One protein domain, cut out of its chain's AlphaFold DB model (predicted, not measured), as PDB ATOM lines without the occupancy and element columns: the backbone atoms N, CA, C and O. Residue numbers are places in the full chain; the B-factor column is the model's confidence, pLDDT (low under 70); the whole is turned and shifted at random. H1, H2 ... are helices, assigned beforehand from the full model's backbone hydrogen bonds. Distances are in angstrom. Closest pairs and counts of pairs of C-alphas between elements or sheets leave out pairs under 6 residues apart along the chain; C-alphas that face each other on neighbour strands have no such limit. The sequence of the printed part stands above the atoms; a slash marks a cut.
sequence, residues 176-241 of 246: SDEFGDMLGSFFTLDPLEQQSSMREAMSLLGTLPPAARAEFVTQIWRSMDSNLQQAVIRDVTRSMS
ATOM      1  N   SER A 176      25.020  42.689 -24.685       49.47
ATOM      2  CA  SER A 176      24.721  43.157 -26.044       49.47
ATOM      3  C   SER A 176      24.436  42.022 -27.028       49.47
ATOM      4  O   SER A 176      23.574  42.178 -27.887       49.47
ATOM      5  N   ASP A 177      25.123  40.891 -26.888       51.41
ATOM      6  CA  ASP A 177      25.022  39.753 -27.800       51.41
ATOM      7  C   ASP A 177      23.768  38.934 -27.495       51.41
ATOM      8  O   ASP A 177      23.119  38.443 -28.406       51.41
ATOM      9  N   GLU A 178      23.364  38.854 -26.226       55.09
ATOM     10  CA  GLU A 178      22.149  38.148 -25.803       55.09
ATOM     11  C   GLU A 178      20.878  38.926 -26.195       55.09
ATOM     12  O   GLU A 178      19.904  38.351 -26.680       55.09
ATOM     13  N   PHE A 179      20.905  40.260 -26.078       57.28
ATOM     14  CA  PHE A 179      19.845  41.123 -26.610       57.28
ATOM     15  C   PHE A 179      19.852  41.160 -28.148       57.28
ATOM     16  O   PHE A 179      18.790  41.218 -28.765       57.28
ATOM     17  N   GLY A 180      21.033  41.084 -28.770       61.84
ATOM     18  CA  GLY A 180      21.202  40.955 -30.218       61.84
ATOM     19  C   GLY A 180      20.634  39.645 -30.765       61.84
ATOM     20  O   GLY A 180      19.895  39.676 -31.744       61.84
ATOM     21  N   ASP A 181      20.887  38.521 -30.092       58.88
ATOM     22  CA  ASP A 181      20.324  37.207 -30.422       58.88
ATOM     23  C   ASP A 181      18.806  37.183 -30.176       58.88
ATOM     24  O   ASP A 181      18.055  36.648 -30.992       58.88
ATOM     25  N   MET A 182      18.315  37.846 -29.119       61.22
ATOM     26  CA  MET A 182      16.876  38.013 -28.885       61.22
ATOM     27  C   MET A 182      16.216  38.836 -30.001       61.22
ATOM     28  O   MET A 182      15.187  38.426 -30.538       61.22
ATOM     29  N   LEU A 183      16.805  39.961 -30.412       65.50
ATOM     30  CA  LEU A 183      16.302  40.743 -31.543       65.50
ATOM     31  C   LEU A 183      16.404  39.969 -32.862       65.50
ATOM     32  O   LEU A 183      15.461  39.982 -33.646       65.50
ATOM     33  N   GLY A 184      17.497  39.239 -33.093       61.66
ATOM     34  CA  GLY A 184      17.668  38.367 -34.256       61.66
ATOM     35  C   GLY A 184      16.606  37.269 -34.318       61.66
ATOM     36  O   GLY A 184      16.030  37.027 -35.381       61.66
ATOM     37  N   SER A 185      16.268  36.676 -33.169       63.19
ATOM     38  CA  SER A 185      15.157  35.726 -33.046       63.19
ATOM     39  C   SER A 185      13.807  36.389 -33.351       63.19
ATOM     40  O   SER A 185      12.979  35.817 -34.049       63.19
ATOM     41  N   PHE A 186      13.619  37.653 -32.956       58.25
ATOM     42  CA  PHE A 186      12.410  38.434 -33.234       58.25
ATOM     43  C   PHE A 186      12.219  38.757 -34.728       58.25
ATOM     44  O   PHE A 186      11.086  38.869 -35.195       58.25
ATOM     45  N   PHE A 187      13.311  38.902 -35.488       61.28
ATOM     46  CA  PHE A 187      13.280  39.094 -36.946       61.28
ATOM     47  C   PHE A 187      13.214  37.784 -37.741       61.28
ATOM     48  O   PHE A 187      13.026  37.824 -38.954       61.28
ATOM     49  N   THR A 188      13.366  36.640 -37.071       59.22
ATOM     50  CA  THR A 188      13.222  35.304 -37.669       59.22
ATOM     51  C   THR A 188      11.893  34.626 -37.323       59.22
ATOM     52  O   THR A 188      11.611  33.563 -37.870       59.22
ATOM     53  N   LEU A 189      11.057  35.249 -36.482       64.19
ATOM     54  CA  LEU A 189       9.658  34.858 -36.288       64.19
ATOM     55  C   LEU A 189       8.852  35.018 -37.584       64.19
ATOM     56  O   LEU A 189       9.136  35.888 -38.411       64.19
ATOM     57  N   ASP A 190       7.801  34.211 -37.728       72.75
ATOM     58  CA  ASP A 190       6.853  34.334 -38.834       72.75
ATOM     59  C   ASP A 190       6.230  35.753 -38.833       72.75
ATOM     60  O   ASP A 190       5.882  36.268 -37.760       72.75
ATOM     61  N   PRO A 191       6.038  36.421 -39.992       67.06
ATOM     62  CA  PRO A 191       5.609  37.825 -40.051       67.06
ATOM     63  C   PRO A 191       4.293  38.116 -39.315       67.06
ATOM     64  O   PRO A 191       4.039  39.245 -38.892       67.06
ATOM     65  N   LEU A 192       3.441  37.099 -39.158       72.25
ATOM     66  CA  LEU A 192       2.176  37.203 -38.438       72.25
ATOM     67  C   LEU A 192       2.376  37.222 -36.912       72.25
ATOM     68  O   LEU A 192       1.736  38.012 -36.214       72.25
ATOM     69  N   GLU A 193       3.300  36.409 -36.399       70.56
ATOM     70  CA  GLU A 193       3.668  36.396 -34.980       70.56
ATOM     71  C   GLU A 193       4.398  37.683 -34.601       70.56
ATOM     72  O   GLU A 193       4.089  38.288 -33.572       70.56
ATOM     73  N   GLN A 194       5.260  38.173 -35.493       72.19
ATOM     74  CA  GLN A 194       5.960  39.444 -35.336       72.19
ATOM     75  C   GLN A 194       4.989  40.629 -35.195       72.19
ATOM     76  O   GLN A 194       5.210  41.537 -34.394       72.19
ATOM     77  N   GLN A 195       3.870  40.624 -35.927       71.12
ATOM     78  CA  GLN A 195       2.841  41.657 -35.775       71.12
ATOM     79  C   GLN A 195       2.101  41.563 -34.437       71.12
ATOM     80  O   GLN A 195       1.773  42.597 -33.848       71.12
ATOM     81  N   SER A 196       1.816  40.350 -33.952       73.62
ATOM     82  CA  SER A 196       1.147  40.166 -32.658       73.62
ATOM     83  C   SER A 196       2.032  40.568 -31.481       73.62
ATOM     84  O   SER A 196       1.591  41.346 -30.634       73.62
ATOM     85  N   SER A 197       3.299  40.149 -31.485       69.06
ATOM     86  CA  SER A 197       4.267  40.503 -30.450       69.06
ATOM     87  C   SER A 197       4.581  41.998 -30.470       69.06
ATOM     88  O   SER A 197       4.694  42.620 -29.415       69.06
ATOM     89  N   MET A 198       4.623  42.627 -31.652       75.25
ATOM     90  CA  MET A 198       4.818  44.073 -31.761       75.25
ATOM     91  C   MET A 198       3.605  44.870 -31.262       75.25
ATOM     92  O   MET A 198       3.783  45.897 -30.609       75.25
ATOM     93  N   ARG A 199       2.367  44.401 -31.485       76.88
ATOM     94  CA  ARG A 199       1.176  45.032 -30.878       76.88
ATOM     95  C   ARG A 199       1.188  44.919 -29.360       76.88
ATOM     96  O   ARG A 199       0.869  45.893 -28.683       76.88
ATOM     97  N   GLU A 200       1.568  43.761 -28.833       78.38
ATOM     98  CA  GLU A 200       1.659  43.543 -27.392       78.38
ATOM     99  C   GLU A 200       2.746  44.424 -26.763       78.38
ATOM    100  O   GLU A 200       2.469  45.153 -25.806       78.38
ATOM    101  N   ALA A 201       3.932  44.473 -27.373       74.19
ATOM    102  CA  ALA A 201       5.025  45.346 -26.960       74.19
ATOM    103  C   ALA A 201       4.623  46.830 -26.986       74.19
ATOM    104  O   ALA A 201       4.905  47.563 -26.039       74.19
ATOM    105  N   MET A 202       3.905  47.275 -28.023       78.12
ATOM    106  CA  MET A 202       3.409  48.653 -28.115       78.12
ATOM    107  C   MET A 202       2.316  48.952 -27.079       78.12
ATOM    108  O   MET A 202       2.261  50.067 -26.557       78.12
ATOM    109  N   SER A 203       1.483  47.966 -26.729       80.06
ATOM    110  CA  SER A 203       0.485  48.108 -25.661       80.06
ATOM    111  C   SER A 203       1.150  48.296 -24.294       80.06
ATOM    112  O   SER A 203       0.810  49.230 -23.567       80.06
ATOM    113  N   LEU A 204       2.180  47.496 -23.995       77.06
ATOM    114  CA  LEU A 204       2.977  47.610 -22.777       77.06
ATOM    115  C   LEU A 204       3.703  48.953 -22.730       77.06
ATOM    116  O   LEU A 204       3.649  49.642 -21.711       77.06
ATOM    117  N   LEU A 205       4.289  49.383 -23.850       77.62
ATOM    118  CA  LEU A 205       4.931  50.689 -23.954       77.62
ATOM    119  C   LEU A 205       3.955  51.830 -23.641       77.62
ATOM    120  O   LEU A 205       4.322  52.781 -22.957       77.62
ATOM    121  N   GLY A 206       2.701  51.722 -24.083       79.12
ATOM    122  CA  GLY A 206       1.645  52.696 -23.801       79.12
ATOM    123  C   GLY A 206       1.325  52.842 -22.311       79.12
ATOM    124  O   GLY A 206       1.013  53.949 -21.868       79.12
ATOM    125  N   THR A 207       1.463  51.760 -21.537       84.94
ATOM    126  CA  THR A 207       1.208  51.751 -20.086       84.94
ATOM    127  C   THR A 207       2.349  52.335 -19.249       84.94
ATOM    128  O   THR A 207       2.148  52.644 -18.074       84.94
ATOM    129  N   LEU A 208       3.536  52.526 -19.833       81.75
ATOM    130  CA  LEU A 208       4.689  53.071 -19.119       81.75
ATOM    131  C   LEU A 208       4.600  54.604 -18.943       81.75
ATOM    132  O   LEU A 208       4.153  55.313 -19.854       81.75
ATOM    133  N   PRO A 209       5.096  55.153 -17.812       81.69
ATOM    134  CA  PRO A 209       5.238  56.596 -17.618       81.69
ATOM    135  C   PRO A 209       6.116  57.252 -18.705       81.69
ATOM    136  O   PRO A 209       7.054  56.617 -19.194       81.69
ATOM    137  N   PRO A 210       5.903  58.540 -19.049       76.88
ATOM    138  CA  PRO A 210       6.631  59.219 -20.128       76.88
ATOM    139  C   PRO A 210       8.162  59.134 -20.031       76.88
ATOM    140  O   PRO A 210       8.819  58.926 -21.047       76.88
ATOM    141  N   ALA A 211       8.719  59.240 -18.821       77.44
ATOM    142  CA  ALA A 211      10.161  59.135 -18.591       77.44
ATOM    143  C   ALA A 211      10.705  57.723 -18.885       77.44
ATOM    144  O   ALA A 211      11.711  57.582 -19.573       77.44
ATOM    145  N   ALA A 212       9.988  56.678 -18.458       67.62
ATOM    146  CA  ALA A 212      10.370  55.287 -18.705       67.62
ATOM    147  C   ALA A 212      10.289  54.919 -20.197       67.62
ATOM    148  O   ALA A 212      11.116  54.164 -20.704       67.62
ATOM    149  N   ARG A 213       9.333  55.505 -20.935       78.69
ATOM    150  CA  ARG A 213       9.261  55.359 -22.399       78.69
ATOM    151  C   ARG A 213      10.481  55.963 -23.094       78.69
ATOM    152  O   ARG A 213      11.019  55.344 -24.006       78.69
ATOM    153  N   ALA A 214      10.924  57.145 -22.664       74.50
ATOM    154  CA  ALA A 214      12.093  57.809 -23.241       74.50
ATOM    155  C   ALA A 214      13.385  57.006 -23.011       74.50
ATOM    156  O   ALA A 214      14.197  56.871 -23.929       74.50
ATOM    157  N   GLU A 215      13.554  56.424 -21.821       69.19
ATOM    158  CA  GLU A 215      14.686  55.538 -21.522       69.19
ATOM    159  C   GLU A 215      14.661  54.270 -22.374       69.19
ATOM    160  O   GLU A 215      15.668  53.932 -22.994       69.19
ATOM    161  N   PHE A 216      13.503  53.618 -22.481       76.88
ATOM    162  CA  PHE A 216      13.342  52.419 -23.297       76.88
ATOM    163  C   PHE A 216      13.672  52.672 -24.774       76.88
ATOM    164  O   PHE A 216      14.447  51.930 -25.376       76.88
ATOM    165  N   VAL A 217      13.155  53.760 -25.355       78.19
ATOM    166  CA  VAL A 217      13.460  54.148 -26.744       78.19
ATOM    167  C   VAL A 217      14.949  54.451 -26.919       78.19
ATOM    168  O   VAL A 217      15.553  54.024 -27.900       78.19
ATOM    169  N   THR A 218      15.567  55.134 -25.952       79.19
ATOM    170  CA  THR A 218      17.011  55.422 -25.978       79.19
ATOM    171  C   THR A 218      17.838  54.139 -25.920       79.19
ATOM    172  O   THR A 218      18.867  54.027 -26.587       79.19
ATOM    173  N   GLN A 219      17.393  53.157 -25.140       73.25
ATOM    174  CA  GLN A 219      18.053  51.867 -25.017       73.25
ATOM    175  C   GLN A 219      17.926  51.039 -26.301       73.25
ATOM    176  O   GLN A 219      18.934  50.506 -26.761       73.25
ATOM    177  N   ILE A 220      16.744  51.017 -26.933       75.75
ATOM    178  CA  ILE A 220      16.563  50.422 -28.266       75.75
ATOM    179  C   ILE A 220      17.501  51.091 -29.265       75.75
ATOM    180  O   ILE A 220      18.264  50.403 -29.937       75.75
ATOM    181  N   TRP A 221      17.516  52.424 -29.316       72.94
ATOM    182  CA  TRP A 221      18.368  53.160 -30.245       72.94
ATOM    183  C   TRP A 221      19.847  52.794 -30.086       72.94
ATOM    184  O   TRP A 221      20.521  52.504 -31.068       72.94
ATOM    185  N   ARG A 222      20.339  52.726 -28.842       72.81
ATOM    186  CA  ARG A 222      21.726  52.338 -28.536       72.81
ATOM    187  C   ARG A 222      22.047  50.883 -28.872       72.81
ATOM    188  O   ARG A 222      23.207  50.585 -29.128       72.81
ATOM    189  N   SER A 223      21.054  49.999 -28.828       72.69
ATOM    190  CA  SER A 223      21.226  48.579 -29.150       72.69
ATOM    191  C   SER A 223      21.233  48.283 -30.652       72.69
ATOM    192  O   SER A 223      21.719  47.231 -31.058       72.69
ATOM    193  N   MET A 224      20.709  49.190 -31.485       74.69
ATOM    194  CA  MET A 224      20.741  49.026 -32.938       74.69
ATOM    195  C   MET A 224      22.168  49.198 -33.458       74.69
ATOM    196  O   MET A 224      22.867  50.124 -33.049       74.69
ATOM    197  N   ASP A 225      22.576  48.349 -34.403       76.38
ATOM    198  CA  ASP A 225      23.859  48.508 -35.091       76.38
ATOM    199  C   ASP A 225      23.953  49.870 -35.805       76.38
ATOM    200  O   ASP A 225      22.955  50.432 -36.273       76.38
ATOM    201  N   SER A 226      25.178  50.381 -35.929       73.31
ATOM    202  CA  SER A 226      25.487  51.665 -36.564       73.31
ATOM    203  C   SER A 226      24.912  51.808 -37.982       73.31
ATOM    204  O   SER A 226      24.470  52.898 -38.357       73.31
ATOM    205  N   ASN A 227      24.829  50.717 -38.754       68.25
ATOM    206  CA  ASN A 227      24.257  50.731 -40.101       68.25
ATOM    207  C   ASN A 227      22.732  50.895 -40.087       68.25
ATOM    208  O   ASN A 227      22.174  51.598 -40.932       68.25
ATOM    209  N   LEU A 228      22.050  50.296 -39.106       67.44
ATOM    210  CA  LEU A 228      20.602  50.431 -38.935       67.44
ATOM    211  C   LEU A 228      20.232  51.820 -38.410       67.44
ATOM    212  O   LEU A 228      19.279  52.421 -38.902       67.44
ATOM    213  N   GLN A 229      21.024  52.375 -37.489       70.94
ATOM    214  CA  GLN A 229      20.848  53.759 -37.033       70.94
ATOM    215  C   GLN A 229      20.964  54.746 -38.207       70.94
ATOM    216  O   GLN A 229      20.111  55.616 -38.381       70.94
ATOM    217  N   GLN A 230      21.978  54.574 -39.064       74.75
ATOM    218  CA  GLN A 230      22.177  55.373 -40.279       74.75
ATOM    219  C   GLN A 230      21.009  55.243 -41.270       74.75
ATOM    220  O   GLN A 230      20.598  56.238 -41.871       74.75
ATOM    221  N   ALA A 231      20.457  54.038 -41.438       71.75
ATOM    222  CA  ALA A 231      19.306  53.802 -42.305       71.75
ATOM    223  C   ALA A 231      18.047  54.524 -41.796       71.75
ATOM    224  O   ALA A 231      17.394  55.217 -42.574       71.75
ATOM    225  N   VAL A 232      17.756  54.447 -40.492       69.75
ATOM    226  CA  VAL A 232      16.601  55.130 -39.884       69.75
ATOM    227  C   VAL A 232      16.751  56.652 -39.951       69.75
ATOM    228  O   VAL A 232      15.807  57.338 -40.336       69.75
ATOM    229  N   ILE A 233      17.941  57.197 -39.658       73.31
ATOM    230  CA  ILE A 233      18.212  58.641 -39.799       73.31
ATOM    231  C   ILE A 233      17.943  59.093 -41.236       73.31
ATOM    232  O   ILE A 233      17.308  60.126 -41.456       73.31
ATOM    233  N   ARG A 234      18.398  58.319 -42.226       72.75
ATOM    234  CA  ARG A 234      18.210  58.642 -43.643       72.75
ATOM    235  C   ARG A 234      16.735  58.630 -44.033       72.75
ATOM    236  O   ARG A 234      16.303  59.529 -44.750       72.75
ATOM    237  N   ASP A 235      15.973  57.656 -43.549       71.81
ATOM    238  CA  ASP A 235      14.557  57.504 -43.884       71.81
ATOM    239  C   ASP A 235      13.690  58.597 -43.239       71.81
ATOM    240  O   ASP A 235      12.868  59.220 -43.911       71.81
ATOM    241  N   VAL A 236      13.965  58.951 -41.979       71.38
ATOM    242  CA  VAL A 236      13.333  60.102 -41.307       71.38
ATOM    243  C   VAL A 236      13.686  61.410 -42.021       71.38
ATOM    244  O   VAL A 236      12.799  62.210 -42.314       71.38
ATOM    245  N   THR A 237      14.956  61.612 -42.385       73.38
ATOM    246  CA  THR A 237      15.394  62.808 -43.132       73.38
ATOM    247  C   THR A 237      14.686  62.918 -44.487       73.38
ATOM    248  O   THR A 237      14.300  64.011 -44.908       73.38
ATOM    249  N   ARG A 238      14.450  61.782 -45.155       71.81
ATOM    250  CA  ARG A 238      13.720  61.700 -46.426       71.81
ATOM    251  C   ARG A 238      12.224  61.951 -46.253       71.81
ATOM    252  O   ARG A 238      11.637  62.636 -47.078       71.81
ATOM    253  N   SER A 239      11.623  61.463 -45.168       68.75
ATOM    254  CA  SER A 239      10.222  61.721 -44.821       68.75
ATOM    255  C   SER A 239       9.964  63.178 -44.426       68.75
ATOM    256  O   SER A 239       8.858  63.672 -44.636       68.75
ATOM    257  N   MET A 240      10.950  63.866 -43.843       70.38
ATOM    258  CA  MET A 240      10.847  65.290 -43.500       70.38
ATOM    259  C   MET A 240      11.156  66.203 -44.693       70.38
ATOM    260  O   MET A 240      10.675  67.332 -44.750       70.38
ATOM    261  N   SER A 241      11.895  65.694 -45.678       69.69
ATOM    262  CA  SER A 241      12.104  66.337 -46.976       69.69
ATOM    263  C   SER A 241      10.970  65.952 -47.930       69.69
ATOM    264  O   SER A 241      11.152  65.154 -48.847       69.69
TER     265      SER A 241
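What this domain is: This is residues 176 to 241 of the 246 residues of an uncharacterized protein of Chthonomonadales bacterium (UniProt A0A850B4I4). Three helices, H2, H3 and H1, make an open triangular frame, joined near their ends, with an empty middle: H2, the longest, and H3 form a V, and H1 spans its open end from the start of H2 to the end of H3. A fourth helix, H4, turns off from the corner where H3 ends, and residues 233 to 241, of which 233 to 240 belong to H4, stick out. The printed part has 66 residues with four named helices, in the order H1, H2, H3, H4, and no named strand; the class is all helix. The whole is loose, with a radius of gyration of the C-alphas of 13.7 A, and spans 32 by 30 by 25 A.

Where its parts are: H2 is residues 191 to 207, 24.7 A from first to last C-alpha; it begins at C-alpha 191 at (5.609, 37.825, -40.051). Before it comes H1, residues 176 to 188, 18.1 A long, which begins at C-alpha 176 at (24.721, 43.157, -26.044). After H2 comes H3, residues 210 to 223, 20.2 A long. H4 is residues 226 to 240, 21.2 A long, and ends at C-alpha 240 at (10.847, 65.290, -43.500).

How they stand to each other: H2 and H3 are close but not clearly touching; their closest C-alphas, those of Leu 205 and Arg 213, are 6.6 A apart. They run opposite ways at a steep tilt of 39 degrees. H2 and H1 are also close but not clearly touching, the closest C-alphas being those of Phe 186 and Gln 194, 6.9 A apart; they run opposite ways at a steep tilt of 54 degrees. H1 and H3 only just touch, with 3 pairs of C-alphas within 8 A. H1 touches H3 with residues 176 to 180 alone, and H3 touches H1 with residue 223 alone; the closest C-alphas of the two helices are those of Ser 176 and Ser 223, 7.2 A apart. The lines of H1 and H3 are about perpendicular, at 89 degrees. H3 and H4 are close but not clearly touching, with the C-alphas of Trp 221 and Gln 229 closest at 7.3 A; they run opposite ways at a steep tilt of 57 degrees. H4 is apart from H1 and from H2. In H1, H2, H3 and H4 every O i to N i+4 pair is within hydrogen-bond range.

The domain as a whole: The two C-alphas farthest apart, those of Glu 178 and Ser 241, are 36.7 A apart. Residues 233 to 241, of which 233 to 240 belong to H4, stand free; the body without them spans 30 by 27 by 22 A. The printed part has no cut. The links H1 to H2, H2 to H3 and H3 to H4 are tight, with 2 residues each. The mean pLDDT of the printed part is 70.9, and 23 residues are under 70, among them residues 176 to 189; the mean of H1 is 59.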